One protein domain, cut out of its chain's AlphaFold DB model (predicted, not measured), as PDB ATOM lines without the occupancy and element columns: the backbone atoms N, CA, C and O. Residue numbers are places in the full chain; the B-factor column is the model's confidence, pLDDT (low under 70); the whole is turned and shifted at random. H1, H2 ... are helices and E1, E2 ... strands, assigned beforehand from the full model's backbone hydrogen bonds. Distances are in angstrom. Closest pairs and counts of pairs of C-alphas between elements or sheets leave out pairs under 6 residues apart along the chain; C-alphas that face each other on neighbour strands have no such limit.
ATOM      1  N   SER A 147     100.589  87.627 112.378       95.19
ATOM      2  CA  SER A 147     100.508  86.651 113.465       95.19
ATOM      3  C   SER A 147      99.226  85.818 113.331       95.19
ATOM      4  O   SER A 147      98.168  86.363 113.013       95.19
ATOM      5  N   PRO A 148      99.296  84.486 113.491       94.44
ATOM      6  CA  PRO A 148      98.117  83.636 113.374       94.44
ATOM      7  C   PRO A 148      97.218  83.777 114.611       94.44
ATOM      8  O   PRO A 148      97.717  83.955 115.723       94.44
ATOM      9  N   TRP A 149      95.901  83.619 114.441       90.44
ATOM     10  CA  TRP A 149      94.957  83.483 115.560       90.44
ATOM     11  C   TRP A 149      94.241  82.128 115.558       90.44
ATOM     12  O   TRP A 149      94.213  81.423 114.547       90.44
ATOM     13  N   ARG A 150      93.652  81.759 116.707       82.38
ATOM     14  CA  ARG A 150      93.164  80.395 117.005       82.38
ATOM     15  C   ARG A 150      92.139  79.846 115.999       82.38
ATOM     16  O   ARG A 150      92.213  78.673 115.659       82.38
ATOM     17  N   ASP A 151      91.264  80.695 115.471       82.06
ATOM     18  CA  ASP A 151      90.147  80.323 114.585       82.06
ATOM     19  C   ASP A 151      90.464  80.351 113.071       82.06
ATOM     20  O   ASP A 151      89.564  80.409 112.230       82.06
ATOM     21  N   GLY A 152      91.745  80.311 112.685       83.00
ATOM     22  CA  GLY A 152      92.138  80.134 111.278       83.00
ATOM     23  C   GLY A 152      92.216  81.426 110.456       83.00
ATOM     24  O   GLY A 152      91.840  81.459 109.285       83.00
ATOM     25  N   GLY A 153      92.727  82.506 111.039       92.38
ATOM     26  CA  GLY A 153      93.040  83.746 110.328       92.38
ATOM     27  C   GLY A 153      94.365  84.348 110.777       92.38
ATOM     28  O   GLY A 153      95.132  83.719 111.511       92.38
ATOM     29  N   TRP A 154      94.640  85.556 110.295       95.75
ATOM     30  CA  TRP A 154      95.893  86.259 110.534       95.75
ATOM     31  C   TRP A 154      95.625  87.710 110.912       95.75
ATOM     32  O   TRP A 154      94.961  88.434 110.165       95.75
ATOM     33  N   TYR A 155      96.204  88.145 112.029       95.25
ATOM     34  CA  TYR A 155      96.372  89.564 112.292       95.25
ATOM     35  C   TYR A 155      97.450  90.106 111.362       95.25
ATOM     36  O   TYR A 155      98.498  89.478 111.204       95.25
ATOM     37  N   VAL A 156      97.207  91.269 110.771       94.69
ATOM     38  CA  VAL A 156      98.211  92.039 110.039       94.69
ATOM     39  C   VAL A 156      98.839  93.011 111.034       94.69
ATOM     40  O   VAL A 156      98.231  94.007 111.418       94.69
ATOM     41  N   THR A 157     100.030  92.681 111.527       90.62
ATOM     42  CA  THR A 157     100.603  93.289 112.742       90.62
ATOM     43  C   THR A 157     101.264  94.645 112.515       90.62
ATOM     44  O   THR A 157     101.570  95.342 113.477       90.62
ATOM     45  N   ASN A 158     101.485  95.027 111.259       89.06
ATOM     46  CA  ASN A 158     102.071  96.308 110.871       89.06
ATOM     47  C   ASN A 158     101.064  97.257 110.200       89.06
ATOM     48  O   ASN A 158     101.476  98.184 109.501       89.06
ATOM     49  N   ILE A 159      99.765  97.046 110.445       89.44
ATOM     50  CA  ILE A 159      98.702  98.045 110.269       89.44
ATOM     51  C   ILE A 159      97.859  98.134 111.538       89.44
ATOM     52  O   ILE A 159      97.694  97.162 112.278       89.44
ATOM     53  N   SER A 160      97.298  99.311 111.765       87.88
ATOM     54  CA  SER A 160      96.373  99.589 112.855       87.88
ATOM     55  C   SER A 160      95.210 100.403 112.315       87.88
ATOM     56  O   SER A 160      95.416 101.273 111.471       87.88
ATOM     57  N   HIS A 161      94.016 100.145 112.823       86.69
ATOM     58  CA  HIS A 161      92.840 100.989 112.658       86.69
ATOM     59  C   HIS A 161      92.895 102.166 113.640       86.69
ATOM     60  O   HIS A 161      93.527 102.067 114.692       86.69
ATOM     61  N   ASP A 162      92.177 103.253 113.343       80.75
ATOM     62  CA  ASP A 162      92.012 104.396 114.268       80.75
ATOM     63  C   ASP A 162      91.357 103.971 115.602       80.75
ATOM     64  O   ASP A 162      91.588 104.527 116.678       80.75
ATOM     65  N   SER A 163      90.582 102.884 115.563       80.12
ATOM     66  CA  SER A 163      90.005 102.249 116.749       80.12
ATOM     67  C   SER A 163      91.043 101.598 117.681       80.12
ATOM     68  O   SER A 163      90.699 101.222 118.799       80.12
ATOM     69  N   GLY A 164      92.300 101.456 117.243       77.44
ATOM     70  CA  GLY A 164      93.361 100.713 117.930       77.44
ATOM     71  C   GLY A 164      93.388  99.215 117.603       77.44
ATOM     72  O   GLY A 164      94.291  98.506 118.047       77.44
ATOM     73  N   GLY A 165      92.425  98.723 116.816       83.44
ATOM     74  CA  GLY A 165      92.418  97.347 116.321       83.44
ATOM     75  C   GLY A 165      93.538  97.089 115.311       83.44
ATOM     76  O   GLY A 165      93.947  97.986 114.578       83.44
ATOM     77  N   MET A 166      94.028  95.855 115.244       88.19
ATOM     78  CA  MET A 166      94.943  95.424 114.180       88.19
ATOM     79  C   MET A 166      94.164  94.974 112.946       88.19
ATOM     80  O   MET A 166      92.987  94.614 113.042       88.19
ATOM     81  N   GLY A 167      94.841  94.940 111.798       91.06
ATOM     82  CA  GLY A 167      94.255  94.369 110.592       91.06
ATOM     83  C   GLY A 167      93.957  92.880 110.737       91.06
ATOM     84  O   GLY A 167      94.641  92.179 111.486       91.06
ATOM     85  N   CYS A 168      92.944  92.391 110.032       94.06
ATOM     86  CA  CYS A 168      92.423  91.037 110.176       94.06
ATOM     87  C   CYS A 168      92.080  90.431 108.808       94.06
ATOM     88  O   CYS A 168      91.101  90.829 108.177       94.06
ATOM     89  N   VAL A 169      92.817  89.400 108.373       96.44
ATOM     90  CA  VAL A 169      92.573  88.706 107.092       96.44
ATOM     91  C   VAL A 169      92.450  87.193 107.257       96.44
ATOM     92  O   VAL A 169      93.127  86.573 108.077       96.44
ATOM     93  N   SER A 170      91.592  86.558 106.459       96.38
ATOM     94  CA  SER A 170      91.396  85.103 106.509       96.38
ATOM     95  C   SER A 170      90.940  84.530 105.167       96.38
ATOM     96  O   SER A 170      90.310  85.215 104.363       96.38
ATOM     97  N   ASN A 171      91.250  83.254 104.934       96.25
ATOM     98  CA  ASN A 171      90.638  82.423 103.898       96.25
ATOM     99  C   ASN A 171      89.847  81.244 104.488       96.25
ATOM    100  O   ASN A 171      89.510  80.302 103.766       96.25
ATOM    101  N   ASN A 172      89.552  81.274 105.791       94.94
ATOM    102  CA  ASN A 172      88.803  80.233 106.482       94.94
ATOM    103  C   ASN A 172      87.292  80.366 106.234       94.94
ATOM    104  O   ASN A 172      86.481  80.474 107.147       94.94
ATOM    105  N   TYR A 173      86.933  80.362 104.954       92.50
ATOM    106  CA  TYR A 173      85.574  80.397 104.432       92.50
ATOM    107  C   TYR A 173      85.339  79.153 103.557       92.50
ATOM    108  O   TYR A 173      86.315  78.543 103.099       92.50
ATOM    109  N   PRO A 174      84.080  78.755 103.286       94.12
ATOM    110  CA  PRO A 174      83.783  77.588 102.451       94.12
ATOM    111  C   PRO A 174      84.428  77.638 101.058       94.12
ATOM    112  O   PRO A 174      84.871  76.613 100.550       94.12
ATOM    113  N   ASP A 175      84.545  78.830 100.467       94.94
ATOM    114  CA  ASP A 175      85.113  79.042  99.130       94.94
ATOM    115  C   ASP A 175      86.640  79.234  99.108       94.94
ATOM    116  O   ASP A 175      87.221  79.414  98.038       94.94
ATOM    117  N   LYS A 176      87.288  79.218 100.281       94.62
ATOM    118  CA  LYS A 176      88.738  79.390 100.469       94.62
ATOM    119  C   LYS A 176      89.327  80.673  99.871       94.62
ATOM    120  O   LYS A 176      90.546  80.769  99.713       94.62
ATOM    121  N   LYS A 177      88.497  81.680  99.581       96.75
ATOM    122  CA  LYS A 177      88.961  82.984  99.092       96.75
ATOM    123  C   LYS A 177      89.422  83.866 100.248       96.75
ATOM    124  O   LYS A 177      88.833  83.839 101.329       96.75
ATOM    125  N   TRP A 178      90.459  84.667 100.005       97.31
ATOM    126  CA  TRP A 178      90.971  85.616 100.991       97.31
ATOM    127  C   TRP A 178      90.043  86.813 101.130       97.31
ATOM    128  O   TRP A 178      89.570  87.354 100.132       97.31
ATOM    129  N   ARG A 179      89.810  87.236 102.368       97.50
ATOM    130  CA  ARG A 179      88.969  88.379 102.720       97.50
ATOM    131  C   ARG A 179      89.596  89.175 103.848       97.50
ATOM    132  O   ARG A 179      90.359  88.636 104.651       97.50
ATOM    133  N   ILE A 180      89.175  90.428 103.926       96.19
ATOM    134  CA  ILE A 180      89.284  91.243 105.130       96.19
ATOM    135  C   ILE A 180      88.154  90.797 106.064       96.19
ATOM    136  O   ILE A 180      86.985  90.734 105.671       96.19
ATOM    137  N   VAL A 181      88.498  90.401 107.283       93.06
ATOM    138  CA  VAL A 181      87.550  89.799 108.229       93.06
ATOM    139  C   VAL A 181      86.598  90.851 108.776       93.06
ATOM    140  O   VAL A 181      85.401  90.595 108.811       93.06
ATOM    141  N   CYS A 182      87.089  92.043 109.105       87.81
ATOM    142  CA  CYS A 182      86.283  93.139 109.649       87.81
ATOM    143  C   CYS A 182      85.886  94.172 108.577       87.81
ATOM    144  O   CYS A 182      85.863  95.365 108.852       87.81
ATOM    145  N   ASP A 183      85.613  93.737 107.342       91.62
ATOM    146  CA  ASP A 183      85.187  94.651 106.272       91.62
ATOM    147  C   ASP A 183      83.746  95.126 106.506       91.62
ATOM    148  O   ASP A 183      82.793  94.399 106.216       91.62
ATOM    149  N   GLU A 184      83.589  96.345 107.024       89.12
ATOM    150  CA  GLU A 184      82.287  96.956 107.333       89.12
ATOM    151  C   GLU A 184      81.387  97.122 106.101       89.12
ATOM    152  O   GLU A 184      80.170  97.242 106.224       89.12
ATOM    153  N   ARG A 185      81.960  97.076 104.893       90.62
ATOM    154  CA  ARG A 185      81.193  97.154 103.644       90.62
ATOM    155  C   ARG A 185      80.411  95.869 103.372       90.62
ATOM    156  O   ARG A 185      79.490  95.886 102.557       90.62
ATOM    157  N   ARG A 186      80.775  94.749 104.009       93.19
ATOM    158  CA  ARG A 186      80.169  93.436 103.768       93.19
ATOM    159  C   ARG A 186      78.925  93.234 104.630       93.19
ATOM    160  O   ARG A 186      79.026  93.014 105.833       93.19
ATOM    161  N   GLY A 187      77.760  93.166 103.984       89.50
ATOM    162  CA  GLY A 187      76.506  92.798 104.658       89.50
ATOM    163  C   GLY A 187      76.352  91.290 104.901       89.50
ATOM    164  O   GLY A 187      75.870  90.867 105.947       89.50
ATOM    165  N   SER A 188      76.773  90.457 103.946       91.19
ATOM    166  CA  SER A 188      76.700  88.993 104.047       91.19
ATOM    167  C   SER A 188      77.796  88.317 103.225       91.19
ATOM    168  O   SER A 188      78.318  88.894 102.271       91.19
ATOM    169  N   LEU A 189      78.134  87.067 103.558       92.81
ATOM    170  CA  LEU A 189      79.081  86.274 102.768       92.81
ATOM    171  C   LEU A 189      78.532  86.042 101.348       92.81
ATOM    172  O   LEU A 189      77.383  85.632 101.192       92.81
ATOM    173  N   GLY A 190      79.340  86.318 100.321       91.25
ATOM    174  CA  GLY A 190      78.959  86.234  98.907       91.25
ATOM    175  C   GLY A 190      77.996  87.324  98.415       91.25
ATOM    176  O   GLY A 190      77.588  87.278  97.256       91.25
ATOM    177  N   GLY A 191      77.616  88.277  99.272       91.44
ATOM    178  CA  GLY A 191      76.702  89.370  98.938       91.44
ATOM    179  C   GLY A 191      77.413  90.667  98.534       91.44
ATOM    180  O   GLY A 191      78.642  90.705  98.414       91.44
ATOM    181  N   PRO A 192      76.653  91.761  98.344       93.19
ATOM    182  CA  PRO A 192      77.216  93.091  98.132       93.19
ATOM    183  C   PRO A 192      78.238  93.453  99.217       93.19
ATOM    184  O   PRO A 192      78.005  93.244 100.410       93.19
ATOM    185  N   GLY A 193      79.387  93.972  98.780       90.25
ATOM    186  CA  GLY A 193      80.492  94.341  99.661       90.25
ATOM    187  C   GLY A 193      81.358  93.178 100.163       90.25
ATOM    188  O   GLY A 193      82.333  93.433 100.863       90.25
ATOM    189  N   ASP A 194      81.080  91.918  99.793       95.31
ATOM    190  CA  ASP A 194      82.001  90.797 100.049       95.31
ATOM    191  C   ASP A 194      83.163  90.789  99.043       95.31
ATOM    192  O   ASP A 194      83.185  90.030  98.071       95.31
ATOM    193  N   PHE A 195      84.141  91.666  99.263       95.19
ATOM    194  CA  PHE A 195      85.340  91.723  98.434       95.19
ATOM    195  C   PHE A 195      86.275  90.551  98.735       95.19
ATOM    196  O   PHE A 195      86.701  90.328  99.870       95.19
ATOM    197  N   THR A 196      86.639  89.820  97.681       97.19
ATOM    198  CA  THR A 196      87.571  88.694  97.767       97.19
ATOM    199  C   THR A 196      88.874  88.995  97.055       97.19
ATOM    200  O   THR A 196      88.883  89.603  95.986       97.19
ATOM    201  N   PHE A 197      89.965  88.483  97.605       97.12
ATOM    202  CA  PHE A 197      91.316  88.710  97.127       97.12
ATOM    203  C   PHE A 197      91.974  87.396  96.713       97.12
ATOM    204  O   PHE A 197      91.660  86.316  97.224       97.12
ATOM    205  N   ARG A 198      92.923  87.489  95.778       96.62
ATOM    206  CA  ARG A 198      93.670  86.326  95.280       96.62
ATOM    207  C   ARG A 198      94.634  85.763  96.326       96.62
ATOM    208  O   ARG A 198      94.865  84.557  96.355       96.62
ATOM    209  N   THR A 199      95.213  86.623  97.157       96.81
ATOM    210  CA  THR A 199      96.239  86.260  98.142       96.81
ATOM    211  C   THR A 199      95.974  86.941  99.479       96.81
ATOM    212  O   THR A 199      95.258  87.943  99.546       96.81
ATOM    213  N   ARG A 200      96.598  86.413 100.538       96.31
ATOM    214  CA  ARG A 200      96.614  87.035 101.868       96.31
ATOM    215  C   ARG A 200      97.130  88.472 101.808       96.31
ATOM    216  O   ARG A 200      96.485  89.370 102.330       96.31
ATOM    217  N   ASP A 201      98.240  88.680 101.105       95.81
ATOM    218  CA  ASP A 201      98.873  89.994 100.966       95.81
ATOM    219  C   ASP A 201      97.984  90.979 100.211       95.81
ATOM    220  O   ASP A 201      97.906  92.143 100.589       95.81
ATOM    221  N   ALA A 202      97.263  90.522  99.184       95.75
ATOM    222  CA  ALA A 202      96.305  91.369  98.485       95.75
ATOM    223  C   ALA A 202      95.150  91.797  99.409       95.75
ATOM    224  O   ALA A 202      94.744  92.955  99.354       95.75
ATOM    225  N   ALA A 203      94.667  90.909 100.288       96.38
ATOM    226  CA  ALA A 203      93.671  91.274 101.298       96.38
ATOM    227  C   ALA A 203      94.231  92.275 102.321       96.38
ATOM    228  O   ALA A 203      93.572  93.265 102.619       96.38
ATOM    229  N   ALA A 204      95.460  92.066 102.802       95.38
ATOM    230  CA  ALA A 204      96.111  92.969 103.754       95.38
ATOM    231  C   ALA A 204      96.355  94.368 103.156       95.38
ATOM    232  O   ALA A 204      96.088  95.375 103.808       95.38
ATOM    233  N   LYS A 205      96.795  94.443 101.892       93.81
ATOM    234  CA  LYS A 205      96.917  95.712 101.152       93.81
ATOM    235  C   LYS A 205      95.555  96.374 100.937       93.81
ATOM    236  O   LYS A 205      95.440  97.587 101.070       93.81
ATOM    237  N   GLY A 206      94.519  95.580 100.661       93.50
ATOM    238  CA  GLY A 206      93.141  96.063 100.599       93.50
ATOM    239  C   GLY A 206      92.692  96.710 101.911       93.50
ATOM    240  O   GLY A 206      92.128  97.798 101.887       93.50
ATOM    241  N   GLU A 207      92.987  96.087 103.054       94.06
ATOM    242  CA  GLU A 207      92.654  96.642 104.371       94.06
ATOM    243  C   GLU A 207      93.427  97.930 104.664       94.06
ATOM    244  O   GLU A 207      92.832  98.919 105.087       94.06
ATOM    245  N   ARG A 208      94.730  97.963 104.352       92.75
ATOM    246  CA  ARG A 208      95.549  99.179 104.462       92.75
ATOM    247  C   ARG A 208      94.960 100.336 103.649       92.75
ATOM    248  O   ARG A 208      94.893 101.454 104.152       92.75
ATOM    249  N   ALA A 209      94.495 100.072 102.429       91.88
ATOM    250  CA  ALA A 209      93.862 101.084 101.589       91.88
ATOM    251  C   ALA A 209      92.541 101.606 102.185       91.88
ATOM    252  O   ALA A 209      92.287 102.805 102.130       91.88
ATOM    253  N   ILE A 210      91.725 100.744 102.803       92.12
ATOM    254  CA  ILE A 210      90.502 101.175 103.508       92.12
ATOM    255  C   ILE A 210      90.853 102.094 104.680       92.12
ATOM    256  O   ILE A 210      90.262 103.163 104.811       92.12
ATOM    257  N   ILE A 211      91.838 101.704 105.498       92.25
ATOM    258  CA  ILE A 211      92.315 102.517 106.626       92.25
ATOM    259  C   ILE A 211      92.788 103.886 106.126       92.25
ATOM    260  O   ILE A 211      92.393 104.911 106.679       92.25
ATOM    261  N   ARG A 212      93.587 103.918 105.053       92.44
ATOM    262  CA  ARG A 212      94.086 105.154 104.437       92.44
ATOM    263  C   ARG A 212      92.953 106.099 104.048       92.44
ATOM    264  O   ARG A 212      92.984 107.272 104.410       92.44
ATOM    265  N   GLU A 213      91.956 105.594 103.329       91.75
ATOM    266  CA  GLU A 213      90.835 106.416 102.871       91.75
ATOM    267  C   GLU A 213      89.958 106.894 104.035       91.75
ATOM    268  O   GLU A 213      89.567 108.060 104.059       91.75
ATOM    269  N   ALA A 214      89.730 106.056 105.051       90.44
ATOM    270  CA  ALA A 214      89.031 106.468 106.268       90.44
ATOM    271  C   ALA A 214      89.774 107.604 106.999       90.44
ATOM    272  O   ALA A 214      89.159 108.582 107.427       90.44
ATOM    273  N   VAL A 215      91.106 107.523 107.089       90.94
ATOM    274  CA  VAL A 215      91.936 108.582 107.684       90.94
ATOM    275  C   VAL A 215      91.868 109.864 106.854       90.94
ATOM    276  O   VAL A 215      91.650 110.932 107.421       90.94
ATOM    277  N   LYS A 216      91.993 109.785 105.522       91.25
ATOM    278  CA  LYS A 216      91.865 110.956 104.634       91.25
ATOM    279  C   LYS A 216      90.517 111.658 104.809       91.25
ATOM    280  O   LYS A 216      90.478 112.879 104.933       91.25
ATOM    281  N   GLN A 217      89.427 110.893 104.862       90.50
ATOM    282  CA  GLN A 217      88.083 111.433 105.075       90.50
ATOM    283  C   GLN A 217      87.952 112.107 106.442       90.50
ATOM    284  O   GLN A 217      87.479 113.237 106.516       90.50
ATOM    285  N   ARG A 218      88.427 111.465 107.517       87.88
ATOM    286  CA  ARG A 218      88.390 112.046 108.867       87.88
ATOM    287  C   ARG A 218      89.154 113.367 108.944       87.88
ATOM    288  O   ARG A 218      88.644 114.335 109.500       87.88
ATOM    289  N   LEU A 219      90.353 113.422 108.362       84.88
ATOM    290  CA  LEU A 219      91.174 114.634 108.360       84.88
ATOM    291  C   LEU A 219      90.534 115.785 107.566       84.88
ATOM    292  O   LEU A 219      90.793 116.944 107.879       84.88
ATOM    293  N   ALA A 220      89.686 115.491 106.576       85.75
ATOM    294  CA  ALA A 220      89.013 116.503 105.761       85.75
ATOM    295  C   ALA A 220      87.806 117.172 106.449       85.75
ATOM    296  O   ALA A 220      87.419 118.266 106.049       85.75
TER     297      ALA A 220
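AT A GLANCE: This is residues 147 to 220 of the 243 residues of an uncharacterized protein of Pseudomonas sp. MWU12-2323 (UniProt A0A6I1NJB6). A small three-stranded antiparallel sheet has one long helix, H1, slanting over one face, and the far part of that helix, residues 212 to 220, runs on past the sheet. A long loop without named elements, residues 171 to 199, leads from the last strand to the helix, and its residues 179 to 180 pair with the end of E3. The printed part has 74 residues, with three named strands and one named helix in the order E1, E2, E3, H1; the sheet order is E1, E2, E3 and the class is mixed, helices and strands. The whole is compact, with a radius of gyration of the C-alphas of 12.2 A and spans of 39 by 29 by 18 A.

HOW THE PARTS SIT: The sheet holds E1, residues 147 to 149, E2, residues 153 to 160, and E3, residues 166 to 170. It is a meander, each strand the antiparallel neighbour of the one before, with E2 as the inner strand and E1 and E3 as edge strands. E1 and E2 form a hairpin, their directions at 135 degrees, with N 155 and O 147 within hydrogen-bond range at 2.8 A. E2 and E3 form a second hairpin at 150 degrees, where N 156 and O 167 are 2.8 A apart and N 154 and O 169 are 2.9 A apart. E2 bends by 76 degrees at residue 157. H1, residues 200 to 220, is on the sheet at a height over the sheet of 6.1 A. It lies over E3 and only just over E2, where 3 of its C-alphas fall. On the local plane its line and that of E3 stand at 38 degrees, slantwise to the strands. The closest C-alphas of E3 and H1 are those of Val 169 and Ala 203, 6.4 A apart; those of E2 and H1 are Val 156 and Ala 204, 6.7 A apart. In H1 every O i to N i+4 pair is within hydrogen-bond range. Outside the named strands, residues 169 to 170 of E3 pair antiparallel with residues 179 to 180.

IN THESE COORDINATES: E2 measures 16.4 A from first to last C-alpha, beginning at C-alpha 153 (93.040, 83.746, 110.328). E3 measures 13.3 A and the three residues of E1 span 6.7 A, from C-alpha 147 at (100.508, 86.651, 113.465). H1 is the longest at 30.7 A and ends at C-alpha 220 (89.013, 116.503, 105.761).

THE WHOLE: The two C-alphas farthest apart are those of Pro 174 and Ala 220, at 39.4 A. The printed part has no cut. The links E1 to E2 and E2 to E3 are tight, while E3 to H1 is a long link of 29 residues. The mean pLDDT of the printed part is 91.8, and no printed residue is under 70.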